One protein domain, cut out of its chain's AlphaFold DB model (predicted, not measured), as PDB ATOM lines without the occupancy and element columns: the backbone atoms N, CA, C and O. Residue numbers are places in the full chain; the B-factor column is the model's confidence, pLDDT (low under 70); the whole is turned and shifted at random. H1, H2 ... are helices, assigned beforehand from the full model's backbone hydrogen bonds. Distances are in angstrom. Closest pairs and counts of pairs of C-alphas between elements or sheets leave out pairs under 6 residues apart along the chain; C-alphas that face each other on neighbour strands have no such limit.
ATOM      1  N   THR A  36     238.860 492.116 478.491       54.28
ATOM      2  CA  THR A  36     238.617 493.526 478.174       54.28
ATOM      3  C   THR A  36     237.582 493.841 477.085       54.28
ATOM      4  O   THR A  36     236.828 494.754 477.331       54.28
ATOM      5  N   LYS A  37     237.440 493.188 475.915       54.06
ATOM      6  CA  LYS A  37     236.464 493.659 474.890       54.06
ATOM      7  C   LYS A  37     235.009 493.473 475.333       54.06
ATOM      8  O   LYS A  37     234.225 494.415 475.248       54.06
ATOM      9  N   LEU A  38     234.671 492.293 475.860       58.31
ATOM     10  CA  LEU A  38     233.353 492.023 476.448       58.31
ATOM     11  C   LEU A  38     233.124 492.843 477.719       58.31
ATOM     12  O   LEU A  38     232.049 493.407 477.885       58.31
ATOM     13  N   ARG A  39     234.141 492.994 478.576       59.16
ATOM     14  CA  ARG A  39     234.078 493.904 479.726       59.16
ATOM     15  C   ARG A  39     233.957 495.371 479.331       59.16
ATOM     16  O   ARG A  39     233.230 496.090 479.987       59.16
ATOM     17  N   PHE A  40     234.586 495.837 478.259       58.22
ATOM     18  CA  PHE A  40     234.455 497.209 477.765       58.22
ATOM     19  C   PHE A  40     233.053 497.446 477.215       58.22
ATOM     20  O   PHE A  40     232.456 498.472 477.516       58.22
ATOM     21  N   GLN A  41     232.506 496.492 476.457       62.31
ATOM     22  CA  GLN A  41     231.114 496.545 476.009       62.31
ATOM     23  C   GLN A  41     230.151 496.527 477.203       62.31
ATOM     24  O   GLN A  41     229.275 497.379 477.289       62.31
ATOM     25  N   ALA A  42     230.363 495.635 478.174       62.47
ATOM     26  CA  ALA A  42     229.588 495.610 479.410       62.47
ATOM     27  C   ALA A  42     229.733 496.928 480.191       62.47
ATOM     28  O   ALA A  42     228.736 497.495 480.609       62.47
ATOM     29  N   ALA A  43     230.939 497.482 480.319       60.97
ATOM     30  CA  ALA A  43     231.202 498.752 480.993       60.97
ATOM     31  C   ALA A  43     230.528 499.940 480.294       60.97
ATOM     32  O   ALA A  43     230.080 500.854 480.973       60.97
ATOM     33  N   GLN A  44     230.423 499.919 478.961       62.81
ATOM     34  CA  GLN A  44     229.674 500.918 478.190       62.81
ATOM     35  C   GLN A  44     228.157 500.785 478.370       62.81
ATOM     36  O   GLN A  44     227.444 501.780 478.280       62.81
ATOM     37  N   MET A  45     227.662 499.570 478.615       58.44
ATOM     38  CA  MET A  45     226.244 499.305 478.883       58.44
ATOM     39  C   MET A  45     225.856 499.533 480.347       58.44
ATOM     40  O   MET A  45     224.675 499.678 480.661       58.44
ATOM     41  N   LEU A  46     226.832 499.563 481.253       59.00
ATOM     42  CA  LEU A  46     226.615 499.852 482.660       59.00
ATOM     43  C   LEU A  46     226.558 501.371 482.873       59.00
ATOM     44  O   LEU A  46     227.395 502.100 482.338       59.00
ATOM     45  N   PRO A  47     225.620 501.880 483.687       56.91
ATOM     46  CA  PRO A  47     225.631 503.287 484.056       56.91
ATOM     47  C   PRO A  47     226.960 503.607 484.754       56.91
ATOM     48  O   PRO A  47     227.343 502.940 485.717       56.91
ATOM     49  N   ALA A  48     227.653 504.650 484.282       53.38
ATOM     50  CA  ALA A  48     228.978 505.085 484.747       53.38
ATOM     51  C   ALA A  48     229.054 505.473 486.246       53.38
ATOM     52  O   ALA A  48     230.092 505.926 486.716       53.38
ATOM     53  N   MET A  49     227.961 505.316 486.996       50.53
ATOM     54  CA  MET A  49     227.717 505.942 488.295       50.53
ATOM     55  C   MET A  49     227.516 504.962 489.459       50.53
ATOM     56  O   MET A  49     227.521 505.385 490.611       50.53
ATOM     57  N   ASP A  50     227.357 503.662 489.211       52.84
ATOM     58  CA  ASP A  50     226.727 502.803 490.224       52.84
ATOM     59  C   ASP A  50     227.699 502.223 491.282       52.84
ATOM     60  O   ASP A  50     227.283 501.751 492.335       52.84
ATOM     61  N   TYR A  51     229.019 502.293 491.067       53.59
ATOM     62  CA  TYR A  51     230.006 501.878 492.084       53.59
ATOM     63  C   TYR A  51     230.360 502.992 493.083       53.59
ATOM     64  O   TYR A  51     230.865 502.704 494.164       53.59
ATOM     65  N   LEU A  52     230.080 504.258 492.748       51.75
ATOM     66  CA  LEU A  52     230.267 505.403 493.651       51.75
ATOM     67  C   LEU A  52     229.049 505.645 494.556       51.75
ATOM     68  O   LEU A  52     229.173 506.334 495.568       51.75
ATOM     69  N   GLN A  53     227.885 505.094 494.197       55.41
ATOM     70  CA  GLN A  53     226.621 505.317 494.903       55.41
ATOM     71  C   GLN A  53     226.378 504.334 496.058       55.41
ATOM     72  O   GLN A  53     225.734 504.712 497.036       55.41
ATOM     73  N   LEU A  54     226.928 503.112 496.016       57.84
ATOM     74  CA  LEU A  54     226.883 502.202 497.165       57.84
ATOM     75  C   LEU A  54     227.998 502.546 498.152       57.84
ATOM     76  O   LEU A  54     229.065 501.933 498.151       57.84
ATOM     77  N   GLN A  55     227.738 503.531 499.009       58.28
ATOM     78  CA  GLN A  55     228.556 503.779 500.189       58.28
ATOM     79  C   GLN A  55     228.016 502.993 501.397       58.28
ATOM     80  O   GLN A  55     226.811 503.016 501.650       58.28
ATOM     81  N   PRO A  56     228.887 502.320 502.167       65.06
ATOM     82  CA  PRO A  56     230.321 502.163 501.926       65.06
ATOM     83  C   PRO A  56     230.609 501.193 500.767       65.06
ATOM     84  O   PRO A  56     229.851 500.242 500.529       65.06
ATOM     85  N   ALA A  57     231.722 501.449 500.066       66.00
ATOM     86  CA  ALA A  57     232.259 500.534 499.062       66.00
ATOM     87  C   ALA A  57     232.474 499.159 499.708       66.00
ATOM     88  O   ALA A  57     232.950 499.081 500.845       66.00
ATOM     89  N   ALA A  58     232.078 498.084 499.022       73.06
ATOM     90  CA  ALA A  58     232.243 496.751 499.584       73.06
ATOM     91  C   ALA A  58     233.735 496.450 499.748       73.06
ATOM     92  O   ALA A  58     234.546 496.781 498.888       73.06
ATOM     93  N   THR A  59     234.108 495.829 500.862       82.62
ATOM     94  CA  THR A  59     235.494 495.423 501.081       82.62
ATOM     95  C   THR A  59     235.806 494.214 500.209       82.62
ATOM     96  O   THR A  59     235.089 493.214 500.242       82.62
ATOM     97  N   CYS A  60     236.887 494.307 499.438       83.56
ATOM     98  CA  CYS A  60     237.393 493.196 498.649       83.56
ATOM     99  C   CYS A  60     237.746 492.005 499.569       83.56
ATOM    100  O   CYS A  60     238.456 492.204 500.561       83.56
ATOM    101  N   PRO A  61     237.255 490.778 499.299       85.25
ATOM    102  CA  PRO A  61     237.565 489.629 500.136       85.25
ATOM    103  C   PRO A  61     239.063 489.293 500.073       85.25
ATOM    104  O   PRO A  61     239.689 489.467 499.032       85.25
ATOM    105  N   PRO A  62     239.663 488.747 501.144       83.19
ATOM    106  CA  PRO A  62     241.091 488.415 501.160       83.19
ATOM    107  C   PRO A  62     241.466 487.300 500.171       83.19
ATOM    108  O   PRO A  62     242.622 487.184 499.783       83.19
ATOM    109  N   ALA A  63     240.491 486.486 499.752       81.31
ATOM    110  CA  ALA A  63     240.659 485.465 498.720       81.31
ATOM    111  C   ALA A  63     240.601 486.034 497.290       81.31
ATOM    112  O   ALA A  63     240.711 485.277 496.324       81.31
ATOM    113  N   ALA A  64     240.398 487.346 497.142       83.44
ATOM    114  CA  ALA A  64     240.292 487.983 495.849       83.44
ATOM    115  C   ALA A  64     241.618 487.917 495.087       83.44
ATOM    116  O   ALA A  64     242.659 488.373 495.566       83.44
ATOM    117  N   GLN A  65     241.577 487.377 493.873       79.88
ATOM    118  CA  GLN A  65     242.764 487.252 493.041       79.88
ATOM    119  C   GLN A  65     243.011 488.570 492.292       79.88
ATOM    120  O   GLN A  65     242.186 488.956 491.463       79.88
ATOM    121  N   PRO A  66     244.137 489.270 492.518       76.19
ATOM    122  CA  PRO A  66     244.345 490.622 491.992       76.19
ATOM    123  C   PRO A  66     244.334 490.696 490.458       76.19
ATOM    124  O   PRO A  66     244.038 491.745 489.900       76.19
ATOM    125  N   HIS A  67     244.595 489.586 489.763       73.94
ATOM    126  CA  HIS A  67     244.569 489.520 488.299       73.94
ATOM    127  C   HIS A  67     243.157 489.420 487.689       73.94
ATOM    128  O   HIS A  67     243.020 489.497 486.470       73.94
ATOM    129  N   CYS A  68     242.113 489.238 488.502       76.62
ATOM    130  CA  CYS A  68     240.719 489.215 488.046       76.62
ATOM    131  C   CYS A  68     240.091 490.606 487.888       76.62
ATOM    132  O   CYS A  68     239.015 490.747 487.289       76.62
ATOM    133  N   PHE A  69     240.726 491.623 488.464       79.19
ATOM    134  CA  PHE A  69     240.155 492.953 488.624       79.19
ATOM    135  C   PHE A  69     240.971 493.986 487.864       79.19
ATOM    136  O   PHE A  69     242.180 493.853 487.680       79.19
ATOM    137  N   ASP A  70     240.283 495.026 487.416       74.56
ATOM    138  CA  ASP A  70     240.876 496.129 486.673       74.56
ATOM    139  C   ASP A  70     240.172 497.446 487.030       74.56
ATOM    140  O   ASP A  70     239.277 497.495 487.875       74.56
ATOM    141  N   LYS A  71     240.587 498.541 486.387       71.06
ATOM    142  CA  LYS A  71     240.040 499.882 486.640       71.06
ATOM    143  C   LYS A  71     238.527 499.986 486.380       71.06
ATOM    144  O   LYS A  71     237.871 500.822 486.996       71.06
ATOM    145  N   TYR A  72     237.981 499.195 485.461       73.06
ATOM    146  CA  TYR A  72     236.561 499.203 485.098       73.06
ATOM    147  C   TYR A  72     235.752 498.190 485.915       73.06
ATOM    148  O   TYR A  72     234.580 498.427 486.213       73.06
ATOM    149  N   PHE A  73     236.393 497.091 486.311       78.88
ATOM    150  CA  PHE A  73     235.817 496.005 487.099       78.88
ATOM    151  C   PHE A  73     236.611 495.820 488.397       78.88
ATOM    152  O   PHE A  73     237.351 494.839 488.533       78.88
ATOM    153  N   PRO A  74     236.492 496.772 489.343       81.69
ATOM    154  CA  PRO A  74     237.210 496.704 490.605       81.69
ATOM    155  C   PRO A  74     236.648 495.589 491.495       81.69
ATOM    156  O   PRO A  74     235.475 495.208 491.393       81.69
ATOM    157  N   CYS A  75     237.483 495.071 492.394       85.44
ATOM    158  CA  CYS A  75     237.112 493.975 493.288       85.44
ATOM    159  C   CYS A  75     235.907 494.323 494.169       85.44
ATOM    160  O   CYS A  75     234.990 493.522 494.329       85.44
ATOM    161  N   GLU A  76     235.871 495.556 494.663       85.75
ATOM    162  CA  GLU A  76     234.820 496.129 495.505       85.75
ATOM    163  C   GLU A  76     233.453 496.127 494.816       85.75
ATOM    164  O   GLU A  76     232.426 496.218 495.476       85.75
ATOM    165  N   ARG A  77     233.425 496.034 493.485       84.00
ATOM    166  CA  ARG A  77     232.197 495.903 492.704       84.00
ATOM    167  C   ARG A  77     231.897 494.443 492.394       84.00
ATOM    168  O   ARG A  77     230.787 493.973 492.619       84.00
ATOM    169  N   CYS A  78     232.881 493.732 491.856       84.00
ATOM    170  CA  CYS A  78     232.682 492.380 491.346       84.00
ATOM    171  C   CYS A  78     232.444 491.352 492.445       84.00
ATOM    172  O   CYS A  78     231.691 490.405 492.240       84.00
ATOM    173  N   CYS A  79     233.029 491.566 493.620       86.50
ATOM    174  CA  CYS A  79     232.841 490.712 494.782       86.50
ATOM    175  C   CYS A  79     231.736 491.207 495.728       86.50
ATOM    176  O   CYS A  79     231.560 490.627 496.798       86.50
ATOM    177  N   ASP A  80     230.992 492.257 495.364       84.62
ATOM    178  CA  ASP A  80     229.930 492.806 496.209       84.62
ATOM    179  C   ASP A  80     228.708 491.882 496.237       84.62
ATOM    180  O   ASP A  80     227.841 491.931 495.362       84.62
ATOM    181  N   THR A  81     228.604 491.058 497.277       83.44
ATOM    182  CA  THR A  81     227.498 490.107 497.444       83.44
ATOM    183  C   THR A  81     226.142 490.771 497.684       83.44
ATOM    184  O   THR A  81     225.112 490.110 497.557       83.44
ATOM    185  N   ARG A  82     226.090 492.089 497.938       79.81
ATOM    186  CA  ARG A  82     224.825 492.845 497.990       79.81
ATOM    187  C   ARG A  82     224.146 492.924 496.619       79.81
ATOM    188  O   ARG A  82     222.942 493.151 496.554       79.81
ATOM    189  N   ARG A  83     224.902 492.728 495.529       76.69
ATOM    190  CA  ARG A  83     224.395 492.674 494.145       76.69
ATOM    191  C   ARG A  83     223.935 491.271 493.726       76.69
ATOM    192  O   ARG A  83     223.340 491.122 492.662       76.69
ATOM    193  N   GLY A  84     224.179 490.261 494.562       77.88
ATOM    194  CA  GLY A  84     223.779 488.873 494.349       77.88
ATOM    195  C   GLY A  84     224.812 487.879 494.882       77.88
ATOM    196  O   GLY A  84     225.955 488.231 495.164       77.88
ATOM    197  N   ASN A  85     224.440 486.598 494.959       79.38
ATOM    198  CA  ASN A  85     225.298 485.532 495.510       79.38
ATOM    199  C   ASN A  85     226.601 485.304 494.723       79.38
ATOM    200  O   ASN A  85     227.523 484.666 495.221       79.38
ATOM    201  N   GLN A  86     226.668 485.807 493.490       79.19
ATOM    202  CA  GLN A  86     227.854 485.776 492.634       79.19
ATOM    203  C   GLN A  86     228.424 487.184 492.401       79.19
ATOM    204  O   GLN A  86     229.156 487.402 491.443       79.19
ATOM    205  N   GLY A  87     228.082 488.154 493.248       83.25
ATOM    206  CA  GLY A  87     228.455 489.551 493.058       83.25
ATOM    207  C   GLY A  87     227.800 490.188 491.829       83.25
ATOM    208  O   GLY A  87     226.693 489.813 491.435       83.25
ATOM    209  N   ASP A  88     228.480 491.160 491.216       82.75
ATOM    210  CA  ASP A  88     227.993 491.825 490.002       82.75
ATOM    211  C   ASP A  88     228.205 490.936 488.765       82.75
ATOM    212  O   ASP A  88     229.328 490.728 488.303       82.75
ATOM    213  N   MET A  89     227.112 490.438 488.183       77.69
ATOM    214  CA  MET A  89     227.141 489.553 487.013       77.69
ATOM    215  C   MET A  89     227.735 490.203 485.760       77.69
ATOM    216  O   MET A  89     228.204 489.482 484.876       77.69
ATOM    217  N   ALA A  90     227.781 491.535 485.688       77.31
ATOM    218  CA  ALA A  90     228.459 492.234 484.601       77.31
ATOM    219  C   ALA A  90     229.984 492.026 484.628       77.31
ATOM    220  O   ALA A  90     230.645 492.174 483.600       77.31
ATOM    221  N   CYS A  91     230.550 491.642 485.778       78.44
ATOM    222  CA  CYS A  91     231.962 491.292 485.909       78.44
ATOM    223  C   CYS A  91     232.320 489.938 485.296       78.44
ATOM    224  O   CYS A  91     233.502 489.701 485.026       78.44
ATOM    225  N   TRP A  92     231.320 489.077 485.088       78.44
ATOM    226  CA  TRP A  92     231.477 487.665 484.741       78.44
ATOM    227  C   TRP A  92     230.801 487.314 483.405       78.44
ATOM    228  O   TRP A  92     230.020 486.366 483.377       78.44
ATOM    229  N   PRO A  93     231.012 488.056 482.305       71.62
ATOM    230  CA  PRO A  93     230.326 487.754 481.053       71.62
ATOM    231  C   PRO A  93     230.673 486.339 480.557       71.62
ATOM    232  O   PRO A  93     231.789 485.857 480.760       71.62
ATOM    233  N   ASP A  94     229.718 485.666 479.911       64.31
ATOM    234  CA  ASP A  94     229.958 484.366 479.279       64.31
ATOM    235  C   ASP A  94     230.896 484.560 478.079       64.31
ATOM    236  O   ASP A  94     230.609 485.338 477.169       64.31
ATOM    237  N   THR A  95     232.054 483.900 478.100       60.78
ATOM    238  CA  THR A  95     233.149 484.154 477.147       60.78
ATOM    239  C   THR A  95     233.427 482.989 476.207       60.78
ATOM    240  O   THR A  95     234.126 483.183 475.214       60.78
ATOM    241  N   SER A  96     232.896 481.789 476.465       54.78
ATOM    242  CA  SER A  96     233.101 480.643 475.578       54.78
ATOM    243  C   SER A  96     231.885 480.373 474.676       54.78
ATOM    244  O   SER A  96     230.744 480.557 475.106       54.78
ATOM    245  N   PRO A  97     232.091 479.856 473.448       51.81
ATOM    246  CA  PRO A  97     231.006 479.391 472.572       51.81
ATOM    247  C   PRO A  97     230.197 478.225 473.171       51.81
ATOM    248  O   PRO A  97     229.159 477.854 472.633       51.81
ATOM    249  N   PHE A  98     230.656 477.668 474.295       54.47
ATOM    250  CA  PHE A  98     229.981 476.633 475.074       54.47
ATOM    251  C   PHE A  98     229.309 477.185 476.343       54.47
ATOM    252  O   PHE A  98     228.898 476.406 477.198       54.47
ATOM    253  N   GLY A  99     229.228 478.513 476.505       55.31
ATOM    254  CA  GLY A  99     228.633 479.148 477.686       55.31
ATOM    255  C   GLY A  99     229.459 478.985 478.966       55.31
ATOM    256  O   GLY A  99     228.924 479.074 480.066       55.31
ATOM    257  N   LEU A 100     230.762 478.712 478.845       51.09
ATOM    258  CA  LEU A 100     231.668 478.620 479.989       51.09
ATOM    259  C   LEU A 100     232.236 480.003 480.309       51.09
ATOM    260  O   LEU A 100     232.759 480.697 479.433       51.09
ATOM    261  N   ARG A 101     232.168 480.373 481.587       60.59
ATOM    262  CA  ARG A 101     232.753 481.605 482.115       60.59
ATOM    263  C   ARG A 101     234.227 481.380 482.397       60.59
ATOM    264  O   ARG A 101     234.574 480.587 483.269       60.59
ATOM    265  N   THR A 102     235.097 482.097 481.691       62.03
ATOM    266  CA  THR A 102     236.540 482.107 481.996       62.03
ATOM    267  C   THR A 102     236.847 482.792 483.329       62.03
ATOM    268  O   THR A 102     237.883 482.520 483.926       62.03
ATOM    269  N   MET A 103     235.942 483.646 483.817       70.56
ATOM    270  CA  MET A 103     235.991 484.243 485.152       70.56
ATOM    271  C   MET A 103     234.662 484.038 485.860       70.56
ATOM    272  O   MET A 103     233.606 484.376 485.328       70.56
ATOM    273  N   SER A 104     234.717 483.532 487.084       78.56
ATOM    274  CA  SER A 104     233.553 483.375 487.946       78.56
ATOM    275  C   SER A 104     233.817 484.019 489.298       78.56
ATOM    276  O   SER A 104     234.970 484.199 489.696       78.56
ATOM    277  N   PHE A 105     232.746 484.305 490.035       84.50
ATOM    278  CA  PHE A 105     232.851 484.770 491.414       84.50
ATOM    279  C   PHE A 105     233.721 483.833 492.262       84.50
ATOM    280  O   PHE A 105     234.648 484.284 492.924       84.50
ATOM    281  N   ALA A 106     233.480 482.522 492.186       83.88
ATOM    282  CA  ALA A 106     234.234 481.536 492.959       83.88
ATOM    283  C   ALA A 106     235.733 481.548 492.623       83.88
ATOM    284  O   ALA A 106     236.560 481.407 493.520       83.88
ATOM    285  N   PHE A 107     236.080 481.742 491.348       81.62
ATOM    286  CA  PHE A 107     237.470 481.837 490.911       81.62
ATOM    287  C   PHE A 107     238.122 483.144 491.383       81.62
ATOM    288  O   PHE A 107     239.225 483.123 491.924       81.62
ATOM    289  N   CYS A 108     237.433 484.273 491.222       83.88
ATOM    290  CA  CYS A 108     238.028 485.595 491.395       83.88
ATOM    291  C   CYS A 108     237.905 486.187 492.796       83.88
ATOM    292  O   CYS A 108     238.811 486.889 493.220       83.88
ATOM    293  N   CYS A 109     236.809 485.929 493.501       86.38
ATOM    294  CA  CYS A 109     236.520 486.438 494.845       86.38
ATOM    295  C   CYS A 109     236.702 485.362 495.928       86.38
ATOM    296  O   CYS A 109     236.649 485.668 497.120       86.38
ATOM    297  N   GLY A 110     236.908 484.109 495.509       79.88
ATOM    298  CA  GLY A 110     236.847 482.931 496.363       79.88
ATOM    299  C   GLY A 110     235.407 482.483 496.617       79.88
ATOM    300  O   GLY A 110     234.453 483.255 496.533       79.88
TER     301      GLY A 110
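This is residues 36 to 110 of the 122 residues of the protein "Hypothetical protein" of Brandtodinium nutricula (UniProt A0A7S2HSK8). There is little regular structure here: the model is mainly winding loops, with H1 along one side, H4 on the opposite side and short H3 among the loops between. A loop turns back at Pro 97 at one end of the longest axis, and Pro 56, beyond H2, is at the other. The 75 printed residues include four named helices, H1 to H4 in order, and no named strand; the class is all helix, with 22 residues in helices. The whole is compact, radius of gyration of the C-alphas 11.8 A, spanning 37 by 27 by 21 A.

Find C-alpha 36 at (238.617, 493.526, 478.174); from there H1 runs 13.7 A to residue 45. Next come H2, residues 50 to 53, 5.3 A; H3, 75 to 78, 5.1 A; and H4, 105 to 108, 5.2 A, ending at (238.028, 485.595, 491.395).

H1 is apart from H2, H3 and H4. Look at Tyr 51 and Arg 77: H2 and H3 are close but not clearly touching, these closest C-alphas 6.4 A apart. In H1 every O i to N i+4 pair is within hydrogen-bond range; H2, H3 and H4 are too short for one.

The printed part has no cut. The links H2 to H3 and H3 to H4 are long. Look for pLDDT under 70 at residues 36 to 57 and 94 to 102.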